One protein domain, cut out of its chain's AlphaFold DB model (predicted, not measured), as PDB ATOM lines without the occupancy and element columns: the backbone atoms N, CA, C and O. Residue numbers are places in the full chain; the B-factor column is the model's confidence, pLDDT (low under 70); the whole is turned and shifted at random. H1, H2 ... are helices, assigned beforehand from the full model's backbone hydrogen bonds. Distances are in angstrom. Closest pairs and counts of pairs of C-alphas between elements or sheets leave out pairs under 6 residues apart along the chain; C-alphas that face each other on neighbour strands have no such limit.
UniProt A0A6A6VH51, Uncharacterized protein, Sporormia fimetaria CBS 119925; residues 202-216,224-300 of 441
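What this domain is: This is residues 202 to 216 and 224 to 300 of the 441 residues of an uncharacterized protein of Sporormia fimetaria CBS 119925 (UniProt A0A6A6VH51). H2 and H3 form a hairpin spread as a V; H4 crosses H2, packs on H3 with residues 277 to 282 and sticks out with residues 293 to 300. Short H1 packs on H2. The printed part has 92 residues with four named helices, H1 to H4, and no named strand: all helix, mostly crossed. It is compact, with radius of gyration of the C-alphas 13.9 A, spanning 39 by 35 by 20 A.

How they stand to each other: H1, residues 202 to 207, touches H2, residues 227 to 246, with closest C-alphas Met 206 and Val 231, 6.2 A. H3, residues 252 to 266, touches H2 at Gly 252 and Thr 246, closest C-alphas, 4.3 A. H4, residues 277 to 300, is about perpendicular to H2, 88 degrees; C-alphas Met 235 and Tyr 285 are closest, 5.0 A. O i to N i+4 pairs are within hydrogen-bond range throughout H1 and H3, in 13 of 16 in H2 and 16 of 20 in H4.

Where its parts are: H1 begins at C-alpha 202 (371.880, 299.836, 438.976). H2 is 28.0 A long, H3 21.0 A. H4, 36.0 A, ends at C-alpha 300 (360.226, 323.942, 451.132).

The domain as a whole: Residues 217 to 223 are not printed; C-alphas 216 and 224 are 8.6 A apart. Residues 214 to 216 and 224 have pLDDT under 70.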
ATOM      1  N   ILE A 202     371.405 298.458 439.148       97.06
ATOM      2  CA  ILE A 202     371.880 299.836 438.976       97.06
ATOM      3  C   ILE A 202     373.383 299.840 438.686       97.06
ATOM      4  O   ILE A 202     373.834 300.591 437.821       97.06
ATOM      5  N   LEU A 203     374.145 298.984 439.372       96.75
ATOM      6  CA  LEU A 203     375.580 298.795 439.157       96.75
ATOM      7  C   LEU A 203     375.881 298.242 437.757       96.75
ATOM      8  O   LEU A 203     376.725 298.796 437.054       96.75
ATOM      9  N   ASP A 204     375.147 297.224 437.308       95.69
ATOM     10  CA  ASP A 204     375.225 296.690 435.944       95.69
ATOM     11  C   ASP A 204     374.855 297.767 434.921       95.69
ATOM     12  O   ASP A 204     375.545 297.945 433.917       95.69
ATOM     13  N   GLY A 205     373.809 298.551 435.198       93.38
ATOM     14  CA  GLY A 205     373.460 299.716 434.394       93.38
ATOM     15  C   GLY A 205     374.636 300.683 434.273       93.38
ATOM     16  O   GLY A 205     374.996 301.064 433.160       93.38
ATOM     17  N   MET A 206     375.244 301.064 435.400       93.94
ATOM     18  CA  MET A 206     376.391 301.974 435.465       93.94
ATOM     19  C   MET A 206     377.587 301.447 434.665       93.94
ATOM     20  O   MET A 206     378.135 302.196 433.855       93.94
ATOM     21  N   ARG A 207     377.919 300.164 434.808       93.25
ATOM     22  CA  ARG A 207     378.972 299.493 434.039       93.25
ATOM     23  C   ARG A 207     378.698 299.531 432.536       93.25
ATOM     24  O   ARG A 207     379.592 299.826 431.757       93.25
ATOM     25  N   ASN A 208     377.450 299.292 432.142       91.19
ATOM     26  CA  ASN A 208     377.023 299.248 430.744       91.19
ATOM     27  C   ASN A 208     376.741 300.633 430.136       91.19
ATOM     28  O   ASN A 208     376.380 300.720 428.964       91.19
ATOM     29  N   THR A 209     376.869 301.725 430.904       87.00
ATOM     30  CA  THR A 209     376.651 303.097 430.390       87.00
ATOM     31  C   THR A 209     377.631 303.440 429.272       87.00
ATOM     32  O   THR A 209     377.334 304.240 428.392       87.00
ATOM     33  N   PHE A 210     378.801 302.817 429.316       77.62
ATOM     34  CA  PHE A 210     379.828 302.916 428.308       77.62
ATOM     35  C   PHE A 210     379.853 301.546 427.656       77.62
ATOM     36  O   PHE A 210     379.819 300.528 428.351       77.62
ATOM     37  N   GLY A 211     379.844 301.507 426.325       73.50
ATOM     38  CA  GLY A 211     379.990 300.244 425.613       73.50
ATOM     39  C   GLY A 211     381.249 299.506 426.078       73.50
ATOM     40  O   GLY A 211     382.106 300.067 426.759       73.50
ATOM     41  N   LYS A 212     381.394 298.244 425.673       72.06
ATOM     42  CA  LYS A 212     382.554 297.409 426.028       72.06
ATOM     43  C   LYS A 212     383.909 298.088 425.753       72.06
ATOM     44  O   LYS A 212     384.888 297.779 426.423       72.06
ATOM     45  N   ASP A 213     383.925 299.029 424.814       73.12
ATOM     46  CA  ASP A 213     385.113 299.751 424.373       73.12
ATOM     47  C   ASP A 213     385.353 301.065 425.144       73.12
ATOM     48  O   ASP A 213     386.305 301.780 424.854       73.12
ATOM     49  N   GLY A 214     384.492 301.430 426.102       67.12
ATOM     50  CA  GLY A 214     384.592 302.683 426.865       67.12
ATOM     51  C   GLY A 214     384.284 303.949 426.051       67.12
ATOM     52  O   GLY A 214     384.292 305.053 426.590       67.12
ATOM     53  N   ILE A 215     383.993 303.801 424.757       66.06
ATOM     54  CA  ILE A 215     383.766 304.901 423.823       66.06
ATOM     55  C   ILE A 215     382.257 305.131 423.714       66.06
ATOM     56  O   ILE A 215     381.522 304.272 423.224       66.06
ATOM     57  N   MET A 216     381.774 306.292 424.176       66.81
ATOM     58  CA  MET A 216     380.432 306.745 423.798       66.81
ATOM     59  C   MET A 216     380.403 306.920 422.274       66.81
ATOM     60  O   MET A 216     381.341 307.511 421.733       66.81
ATOM     61  N   ILE A 224     376.980 315.950 423.478       65.44
ATOM     62  CA  ILE A 224     377.272 314.714 424.194       65.44
ATOM     63  C   ILE A 224     377.139 315.041 425.676       65.44
ATOM     64  O   ILE A 224     377.985 315.719 426.256       65.44
ATOM     65  N   VAL A 225     376.037 314.584 426.273       74.69
ATOM     66  CA  VAL A 225     375.857 314.524 427.723       74.69
ATOM     67  C   VAL A 225     377.101 313.842 428.264       74.69
ATOM     68  O   VAL A 225     377.368 312.679 427.950       74.69
ATOM     69  N   GLY A 226     377.904 314.602 429.011       82.94
ATOM     70  CA  GLY A 226     379.182 314.122 429.507       82.94
ATOM     71  C   GLY A 226     378.949 312.809 430.252       82.94
ATOM     72  O   GLY A 226     378.003 312.737 431.035       82.94
ATOM     73  N   PRO A 227     379.772 311.769 430.074       83.06
ATOM     74  CA  PRO A 227     379.437 310.455 430.607       83.06
ATOM     75  C   PRO A 227     379.212 310.427 432.132       83.06
ATOM     76  O   PRO A 227     378.403 309.668 432.665       83.06
ATOM     77  N   MET A 228     379.861 311.347 432.851       87.94
ATOM     78  CA  MET A 228     379.654 311.565 434.282       87.94
ATOM     79  C   MET A 228     378.228 312.038 434.635       87.94
ATOM     80  O   MET A 228     377.744 311.775 435.734       87.94
ATOM     81  N   GLN A 229     377.533 312.725 433.727       90.56
ATOM     82  CA  GLN A 229     376.138 313.140 433.898       90.56
ATOM     83  C   GLN A 229     375.183 311.938 433.917       90.56
ATOM     84  O   GLN A 229     374.174 311.999 434.607       90.56
ATOM     85  N   LEU A 230     375.525 310.828 433.250       90.56
ATOM     86  CA  LEU A 230     374.755 309.578 433.313       90.56
ATOM     87  C   LEU A 230     375.074 308.764 434.577       90.56
ATOM     88  O   LEU A 230     374.203 308.090 435.132       90.56
ATOM     89  N   VAL A 231     376.316 308.846 435.060       93.44
ATOM     90  CA  VAL A 231     376.771 308.143 436.270       93.44
ATOM     91  C   VAL A 231     376.216 308.790 437.544       93.44
ATOM     92  O   VAL A 231     375.766 308.080 438.443       93.44
ATOM     93  N   LYS A 232     376.174 310.127 437.625       94.00
ATOM     94  CA  LYS A 232     375.746 310.874 438.826       94.00
ATOM     95  C   LYS A 232     374.356 310.471 439.369       94.00
ATOM     96  O   LYS A 232     374.273 310.175 440.563       94.00
ATOM     97  N   PRO A 233     373.276 310.398 438.563       95.12
ATOM     98  CA  PRO A 233     371.955 309.988 439.049       95.12
ATOM     99  C   PRO A 233     371.927 308.557 439.598       95.12
ATOM    100  O   PRO A 233     371.218 308.268 440.562       95.12
ATOM    101  N   ARG A 234     372.715 307.649 439.013       96.25
ATOM    102  CA  ARG A 234     372.828 306.256 439.476       96.25
ATOM    103  C   ARG A 234     373.623 306.173 440.774       96.25
ATOM    104  O   ARG A 234     373.189 305.509 441.713       96.25
ATOM    105  N   MET A 235     374.714 306.934 440.863       97.06
ATOM    106  CA  MET A 235     375.523 307.057 442.076       97.06
ATOM    107  C   MET A 235     374.734 307.605 443.261       97.06
ATOM    108  O   MET A 235     374.999 307.198 444.384       97.06
ATOM    109  N   LEU A 236     373.723 308.451 443.043       97.31
ATOM    110  CA  LEU A 236     372.829 308.878 444.123       97.31
ATOM    111  C   LEU A 236     372.093 307.692 444.769       97.31
ATOM    112  O   LEU A 236     372.040 307.591 445.993       97.31
ATOM    113  N   HIS A 237     371.530 306.793 443.960       97.62
ATOM    114  CA  HIS A 237     370.794 305.625 444.452       97.62
ATOM    115  C   HIS A 237     371.726 304.636 445.154       97.62
ATOM    116  O   HIS A 237     371.419 304.172 446.251       97.62
ATOM    117  N   ILE A 238     372.890 304.379 444.551       98.00
ATOM    118  CA  ILE A 238     373.938 303.539 445.139       98.00
ATOM    119  C   ILE A 238     374.407 304.133 446.472       98.00
ATOM    120  O   ILE A 238     374.472 303.421 447.466       98.00
ATOM    121  N   GLY A 239     374.661 305.441 446.524       98.06
ATOM    122  CA  GLY A 239     375.102 306.138 447.731       98.06
ATOM    123  C   GLY A 239     374.094 306.050 448.874       98.06
ATOM    124  O   GLY A 239     374.480 305.762 450.001       98.06
ATOM    125  N   ARG A 240     372.794 306.228 448.591       98.19
ATOM    126  CA  ARG A 240     371.731 306.042 449.599       98.19
ATOM    127  C   ARG A 240     371.735 304.625 450.164       98.19
ATOM    128  O   ARG A 240     371.594 304.458 451.370       98.19
ATOM    129  N   TYR A 241     371.906 303.629 449.298       98.31
ATOM    130  CA  TYR A 241     371.977 302.235 449.715       98.31
ATOM    131  C   TYR A 241     373.216 301.958 450.574       98.31
ATOM    132  O   TYR A 241     373.079 301.382 451.644       98.31
ATOM    133  N   ILE A 242     374.403 302.414 450.154       98.19
ATOM    134  CA  ILE A 242     375.651 302.246 450.919       98.19
ATOM    135  C   ILE A 242     375.496 302.824 452.324       98.19
ATOM    136  O   ILE A 242     375.716 302.098 453.287       98.19
ATOM    137  N   VAL A 243     375.053 304.081 452.441       98.12
ATOM    138  CA  VAL A 243     374.869 304.739 453.743       98.12
ATOM    139  C   VAL A 243     373.881 303.962 454.614       98.12
ATOM    140  O   VAL A 243     374.184 303.692 455.769       98.12
ATOM    141  N   ALA A 244     372.750 303.510 454.064       98.06
ATOM    142  CA  ALA A 244     371.777 302.720 454.822       98.06
ATOM    143  C   ALA A 244     372.352 301.388 455.349       98.06
ATOM    144  O   ALA A 244     371.982 300.940 456.433       98.06
ATOM    145  N   GLN A 245     373.262 300.758 454.599       97.81
ATOM    146  CA  GLN A 245     373.920 299.511 455.007       97.81
ATOM    147  C   GLN A 245     375.056 299.731 456.017       97.81
ATOM    148  O   GLN A 245     375.388 298.811 456.765       97.81
ATOM    149  N   THR A 246     375.672 300.916 456.049       97.81
ATOM    150  CA  THR A 246     376.852 301.195 456.885       97.81
ATOM    151  C   THR A 246     376.553 302.026 458.130       97.81
ATOM    152  O   THR A 246     377.293 301.908 459.103       97.81
ATOM    153  N   GLU A 247     375.466 302.800 458.157       97.12
ATOM    154  CA  GLU A 247     375.131 303.741 459.240       97.12
ATOM    155  C   GLU A 247     375.022 303.070 460.618       97.12
ATOM    156  O   GLU A 247     375.483 303.616 461.617       97.12
ATOM    157  N   ASN A 248     374.476 301.854 460.673       96.12
ATOM    158  CA  ASN A 248     374.267 301.122 461.927       96.12
ATOM    159  C   ASN A 248     375.383 300.117 462.248       96.12
ATOM    160  O   ASN A 248     375.267 299.340 463.200       96.12
ATOM    161  N   ARG A 249     376.453 300.084 461.446       97.19
ATOM    162  CA  ARG A 249     377.547 299.127 461.617       97.19
ATOM    163  C   ARG A 249     378.674 299.728 462.460       97.19
ATOM    164  O   ARG A 249     379.080 300.861 462.210       97.19
ATOM    165  N   PRO A 250     379.257 298.968 463.408       97.44
ATOM    166  CA  PRO A 250     380.410 299.441 464.179       97.44
ATOM    167  C   PRO A 250     381.645 299.671 463.292       97.44
ATOM    168  O   PRO A 250     382.476 300.518 463.601       97.44
ATOM    169  N   ASP A 251     381.741 298.940 462.180       97.25
ATOM    170  CA  ASP A 251     382.764 299.055 461.140       97.25
ATOM    171  C   ASP A 251     382.278 299.857 459.916       97.25
ATOM    172  O   ASP A 251     382.813 299.698 458.820       97.25
ATOM    173  N   GLY A 252     381.251 300.700 460.084       97.38
ATOM    174  CA  GLY A 252     380.582 301.429 459.002       97.38
ATOM    175  C   GLY A 252     381.535 302.146 458.036       97.38
ATOM    176  O   GLY A 252     381.476 301.859 456.840       97.38
ATOM    177  N   PRO A 253     382.459 303.005 458.512       96.88
ATOM    178  CA  PRO A 253     383.398 303.715 457.638       96.88
ATOM    179  C   PRO A 253     384.351 302.786 456.868       96.88
ATOM    180  O   PRO A 253     384.642 303.005 455.690       96.88
ATOM    181  N   GLN A 254     384.838 301.718 457.508       96.94
ATOM    182  CA  GLN A 254     385.713 300.740 456.858       96.94
ATOM    183  C   GLN A 254     384.942 299.933 455.810       96.94
ATOM    184  O   GLN A 254     385.449 299.709 454.709       96.94
ATOM    185  N   MET A 255     383.715 299.525 456.135       97.62
ATOM    186  CA  MET A 255     382.830 298.808 455.226       97.62
ATOM    187  C   MET A 255     382.458 299.670 454.018       97.62
ATOM    188  O   MET A 255     382.567 299.220 452.881       97.62
ATOM    189  N   GLU A 256     382.116 300.937 454.236       98.06
ATOM    190  CA  GLU A 256     381.857 301.910 453.174       98.06
ATOM    191  C   GLU A 256     383.029 302.000 452.193       98.06
ATOM    192  O   GLU A 256     382.834 301.963 450.973       98.06
ATOM    193  N   MET A 257     384.262 302.025 452.703       97.69
ATOM    194  CA  MET A 257     385.444 302.054 451.848       97.69
ATOM    195  C   MET A 257     385.692 300.751 451.092       97.69
ATOM    196  O   MET A 257     386.084 300.796 449.922       97.69
ATOM    197  N   ARG A 258     385.418 299.595 451.705       97.00
ATOM    198  CA  ARG A 258     385.462 298.284 451.033       97.00
ATOM    199  C   ARG A 258     384.441 298.205 449.896       97.00
ATOM    200  O   ARG A 258     384.799 297.820 448.783       97.00
ATOM    201  N   LEU A 259     383.216 298.681 450.124       97.69
ATOM    202  CA  LEU A 259     382.166 298.773 449.103       97.69
ATOM    203  C   LEU A 259     382.587 299.682 447.941       97.69
ATOM    204  O   LEU A 259     382.454 299.303 446.778       97.69
ATOM    205  N   CYS A 260     383.159 300.854 448.230       97.62
ATOM    206  CA  CYS A 260     383.653 301.765 447.193       97.62
ATOM    207  C   CYS A 260     384.775 301.144 446.355       97.62
ATOM    208  O   CYS A 260     384.793 301.321 445.136       97.62
ATOM    209  N   LYS A 261     385.695 300.398 446.983       95.88
ATOM    210  CA  LYS A 261     386.751 299.653 446.277       95.88
ATOM    211  C   LYS A 261     386.166 298.588 445.360       95.88
ATOM    212  O   LYS A 261     386.549 298.516 444.194       95.88
ATOM    213  N   TYR A 262     385.194 297.827 445.852       96.44
ATOM    214  CA  TYR A 262     384.521 296.807 445.060       96.44
ATOM    215  C   TYR A 262     383.804 297.402 443.836       96.44
ATOM    216  O   TYR A 262     383.936 296.888 442.724       96.44
ATOM    217  N   ILE A 263     383.108 298.530 444.015       96.69
ATOM    218  CA  ILE A 263     382.450 299.265 442.923       96.69
ATOM    219  C   ILE A 263     383.477 299.788 441.916       96.69
ATOM    220  O   ILE A 263     383.287 299.595 440.716       96.69
ATOM    221  N   ALA A 264     384.565 300.404 442.392       95.25
ATOM    222  CA  ALA A 264     385.644 300.930 441.554       95.25
ATOM    223  C   ALA A 264     386.227 299.872 440.607       95.25
ATOM    224  O   ALA A 264     386.552 300.180 439.467       95.25
ATOM    225  N   GLN A 265     386.333 298.629 441.069       93.69
ATOM    226  CA  GLN A 265     386.945 297.540 440.309       93.69
ATOM    227  C   GLN A 265     385.988 296.867 439.331       93.69
ATOM    228  O   GLN A 265     386.380 296.524 438.220       93.69
ATOM    229  N   ASN A 266     384.740 296.657 439.747       94.44
ATOM    230  CA  ASN A 266     383.827 295.769 439.027       94.44
ATOM    231  C   ASN A 266     382.779 296.513 438.194       94.44
ATOM    232  O   ASN A 266     382.294 295.985 437.192       94.44
ATOM    233  N   TYR A 267     382.421 297.728 438.607       95.06
ATOM    234  CA  TYR A 267     381.249 298.438 438.092       95.06
ATOM    235  C   TYR A 267     381.540 299.862 437.638       95.06
ATOM    236  O   TYR A 267     380.704 300.473 436.969       95.06
ATOM    237  N   TRP A 268     382.701 300.408 437.995       94.75
ATOM    238  CA  TRP A 268     383.086 301.738 437.571       94.75
ATOM    239  C   TRP A 268     383.392 301.740 436.078       94.75
ATOM    240  O   TRP A 268     384.190 300.929 435.610       94.75
ATOM    241  N   PRO A 269     382.749 302.623 435.307       92.31
ATOM    242  CA  PRO A 269     382.831 302.524 433.862       92.31
ATOM    243  C   PRO A 269     384.014 303.288 433.254       92.31
ATOM    244  O   PRO A 269     384.273 303.178 432.058       92.31
ATOM    245  N   PHE A 270     384.712 304.092 434.055       89.69
ATOM    246  CA  PHE A 270     385.909 304.797 433.618       89.69
ATOM    247  C   PHE A 270     387.141 303.910 433.818       89.69
ATOM    248  O   PHE A 270     387.141 303.080 434.732       89.69
ATOM    249  N   PRO A 271     388.203 304.095 433.013       87.06
ATOM    250  CA  PRO A 271     389.452 303.377 433.216       87.06
ATOM    251  C   PRO A 271     389.951 303.571 434.651       87.06
ATOM    252  O   PRO A 271     389.971 304.689 435.171       87.06
ATOM    253  N   ILE A 272     390.348 302.466 435.277       85.06
ATOM    254  CA  ILE A 272     390.996 302.467 436.588       85.06
ATOM    255  C   ILE A 272     392.433 302.915 436.345       85.06
ATOM    256  O   ILE A 272     393.266 302.133 435.889       85.06
ATOM    257  N   ILE A 273     392.688 304.203 436.547       80.12
ATOM    258  CA  ILE A 273     394.004 304.808 436.299       80.12
ATOM    259  C   ILE A 273     394.889 304.669 437.543       80.12
ATOM    260  O   ILE A 273     396.108 304.588 437.429       80.12
ATOM    261  N   ASP A 274     394.279 304.622 438.726       84.62
ATOM    262  CA  ASP A 274     394.965 304.724 440.005       84.62
ATOM    263  C   ASP A 274     394.383 303.793 441.076       84.62
ATOM    264  O   ASP A 274     393.233 303.350 441.037       84.62
ATOM    265  N   GLU A 275     395.184 303.548 442.112       86.06
ATOM    266  CA  GLU A 275     394.728 302.866 443.328       86.06
ATOM    267  C   GLU A 275     393.641 303.666 444.064       86.06
ATOM    268  O   GLU A 275     392.922 303.116 444.900       86.06
ATOM    269  N   PHE A 276     393.484 304.951 443.731       92.00
ATOM    270  CA  PHE A 276     392.579 305.904 444.366       92.00
ATOM    271  C   PHE A 276     391.220 306.036 443.671       92.00
ATOM    272  O   PHE A 276     390.377 306.802 444.136       92.00
ATOM    273  N   THR A 277     390.928 305.245 442.632       93.44
ATOM    274  CA  THR A 277     389.635 305.310 441.921       93.44
ATOM    275  C   THR A 277     388.453 305.104 442.880       93.44
ATOM    276  O   THR A 277     387.405 305.731 442.736       93.44
ATOM    277  N   HIS A 278     388.630 304.301 443.932       95.06
ATOM    278  CA  HIS A 278     387.634 304.120 444.991       95.06
ATOM    279  C   HIS A 278     387.323 305.397 445.789       95.06
ATOM    280  O   HIS A 278     386.178 305.590 446.195       95.06
ATOM    281  N   LEU A 279     388.298 306.294 445.977       96.25
ATOM    282  CA  LEU A 279     388.071 307.609 446.585       96.25
ATOM    283  C   LEU A 279     387.229 308.490 445.664       96.25
ATOM    284  O   LEU A 279     386.345 309.199 446.133       96.25
ATOM    285  N   ARG A 280     387.425 308.380 444.346       95.25
ATOM    286  CA  ARG A 280     386.608 309.094 443.359       95.25
ATOM    287  C   ARG A 280     385.169 308.584 443.319       95.25
ATOM    288  O   ARG A 280     384.238 309.382 443.215       95.25
ATOM    289  N   VAL A 281     384.965 307.270 443.441       96.81
ATOM    290  CA  VAL A 281     383.629 306.676 443.646       96.81
ATOM    291  C   VAL A 281     382.995 307.268 444.903       96.81
ATOM    292  O   VAL A 281     381.855 307.739 444.849       96.81
ATOM    293  N   HIS A 282     383.752 307.294 446.002       97.75
ATOM    294  CA  HIS A 282     383.297 307.802 447.290       97.75
ATOM    295  C   HIS A 282     382.861 309.267 447.227       97.75
ATOM    296  O   HIS A 282     381.724 309.611 447.555       97.75
ATOM    297  N   GLU A 283     383.739 310.122 446.715       96.62
ATOM    298  CA  GLU A 283     383.470 311.533 446.467       96.62
ATOM    299  C   GLU A 283     382.234 311.725 445.578       96.62
ATOM    300  O   GLU A 283     381.360 312.537 445.885       96.62
ATOM    301  N   THR A 284     382.115 310.955 444.492       96.50
ATOM    302  CA  THR A 284     381.024 311.117 443.523       96.50
ATOM    303  C   THR A 284     379.658 310.877 444.161       96.50
ATOM    304  O   THR A 284     378.751 311.691 443.956       96.50
ATOM    305  N   TYR A 285     379.478 309.797 444.934       97.75
ATOM    306  CA  TYR A 285     378.175 309.558 445.564       97.75
ATOM    307  C   TYR A 285     377.933 310.504 446.749       97.75
ATOM    308  O   TYR A 285     376.798 310.952 446.916       97.75
ATOM    309  N   ARG A 286     378.956 310.868 447.540       97.62
ATOM    310  CA  ARG A 286     378.803 311.836 448.645       97.62
ATOM    311  C   ARG A 286     378.382 313.208 448.126       97.62
ATOM    312  O   ARG A 286     377.422 313.785 448.633       97.62
ATOM    313  N   ASN A 287     379.001 313.677 447.044       96.94
ATOM    314  CA  ASN A 287     378.609 314.913 446.367       96.94
ATOM    315  C   ASN A 287     377.187 314.830 445.797       96.94
ATOM    316  O   ASN A 287     376.438 315.806 445.860       96.94
ATOM    317  N   ALA A 288     376.787 313.673 445.258       96.44
ATOM    318  CA  ALA A 288     375.422 313.465 444.780       96.44
ATOM    319  C   ALA A 288     374.395 313.526 445.926       96.44
ATOM    320  O   ALA A 288     373.371 314.196 445.786       96.44
ATOM    321  N   LEU A 289     374.679 312.883 447.064       96.94
ATOM    322  CA  LEU A 289     373.839 312.928 448.266       96.94
ATOM    323  C   LEU A 289     373.711 314.352 448.812       96.94
ATOM    324  O   LEU A 289     372.600 314.803 449.082       96.94
ATOM    325  N   TRP A 290     374.829 315.073 448.921       96.31
ATOM    326  CA  TRP A 290     374.844 316.451 449.406       96.31
ATOM    327  C   TRP A 290     373.998 317.377 448.525       96.31
ATOM    328  O   TRP A 290     373.114 318.068 449.030       96.31
ATOM    329  N   LYS A 291     374.167 317.313 447.196       95.44
ATOM    330  CA  LYS A 291     373.345 318.086 446.248       95.44
ATOM    331  C   LYS A 291     371.859 317.738 446.332       95.44
ATOM    332  O   LYS A 291     371.017 318.627 446.258       95.44
ATOM    333  N   ALA A 292     371.530 316.458 446.501       94.62
ATOM    334  CA  ALA A 292     370.146 316.020 446.651       94.62
ATOM    335  C   ALA A 292     369.499 316.521 447.955       94.62
ATOM    336  O   ALA A 292     368.278 316.661 447.999       94.62
ATOM    337  N   ASN A 293     370.291 316.782 448.997       93.50
ATOM    338  CA  ASN A 293     369.803 317.347 450.254       93.50
ATOM    339  C   ASN A 293     369.637 318.871 450.169       93.50
ATOM    340  O   ASN A 293     368.588 319.364 450.561       93.50
ATOM    341  N   LEU A 294     370.577 319.596 449.546       92.75
ATOM    342  CA  LEU A 294     370.445 321.047 449.315       92.75
ATOM    343  C   LEU A 294     369.187 321.427 448.519       92.75
ATOM    344  O   LEU A 294     368.561 322.458 448.766       92.75
ATOM    345  N   GLY A 295     368.804 320.589 447.552       87.38
ATOM    346  CA  GLY A 295     367.601 320.816 446.751       87.38
ATOM    347  C   GLY A 295     366.292 320.700 447.540       87.38
ATOM    348  O   GLY A 295     365.280 321.239 447.095       87.38
ATOM    349  N   LYS A 296     366.285 320.021 448.696       85.50
ATOM    350  CA  LYS A 296     365.083 319.894 449.538       85.50
ATOM    351  C   LYS A 296     364.797 321.195 450.278       85.50
ATOM    352  O   LYS A 296     363.687 321.708 450.187       85.50
ATOM    353  N   ASP A 297     365.828 321.782 450.878       84.38
ATOM    354  CA  ASP A 297     365.695 323.005 451.677       84.38
ATOM    355  C   ASP A 297     365.181 324.188 450.841       84.38
ATOM    356  O   ASP A 297     364.383 324.997 451.310       84.38
ATOM    357  N   SER A 298     365.581 324.261 449.567       81.44
ATOM    358  CA  SER A 298     365.164 325.339 448.659       81.44
ATOM    359  C   SER A 298     363.697 325.225 448.222       81.44
ATOM    360  O   SER A 298     363.030 326.233 447.991       81.44
ATOM    361  N   ARG A 299     363.163 324.000 448.105       77.75
ATOM    362  CA  ARG A 299     361.785 323.770 447.640       77.75
ATOM    363  C   ARG A 299     360.757 324.037 448.739       77.75
ATOM    364  O   ARG A 299     359.681 324.567 448.457       77.75
ATOM    365  N   ASP A 300     361.108 323.730 449.982       78.88
ATOM    366  CA  ASP A 300     360.226 323.942 451.132       78.88
ATOM    367  C   ASP A 300     360.094 325.430 451.495       78.88
ATOM    368  O   ASP A 300     359.048 325.858 451.982       78.88
TER     369      ASP A 300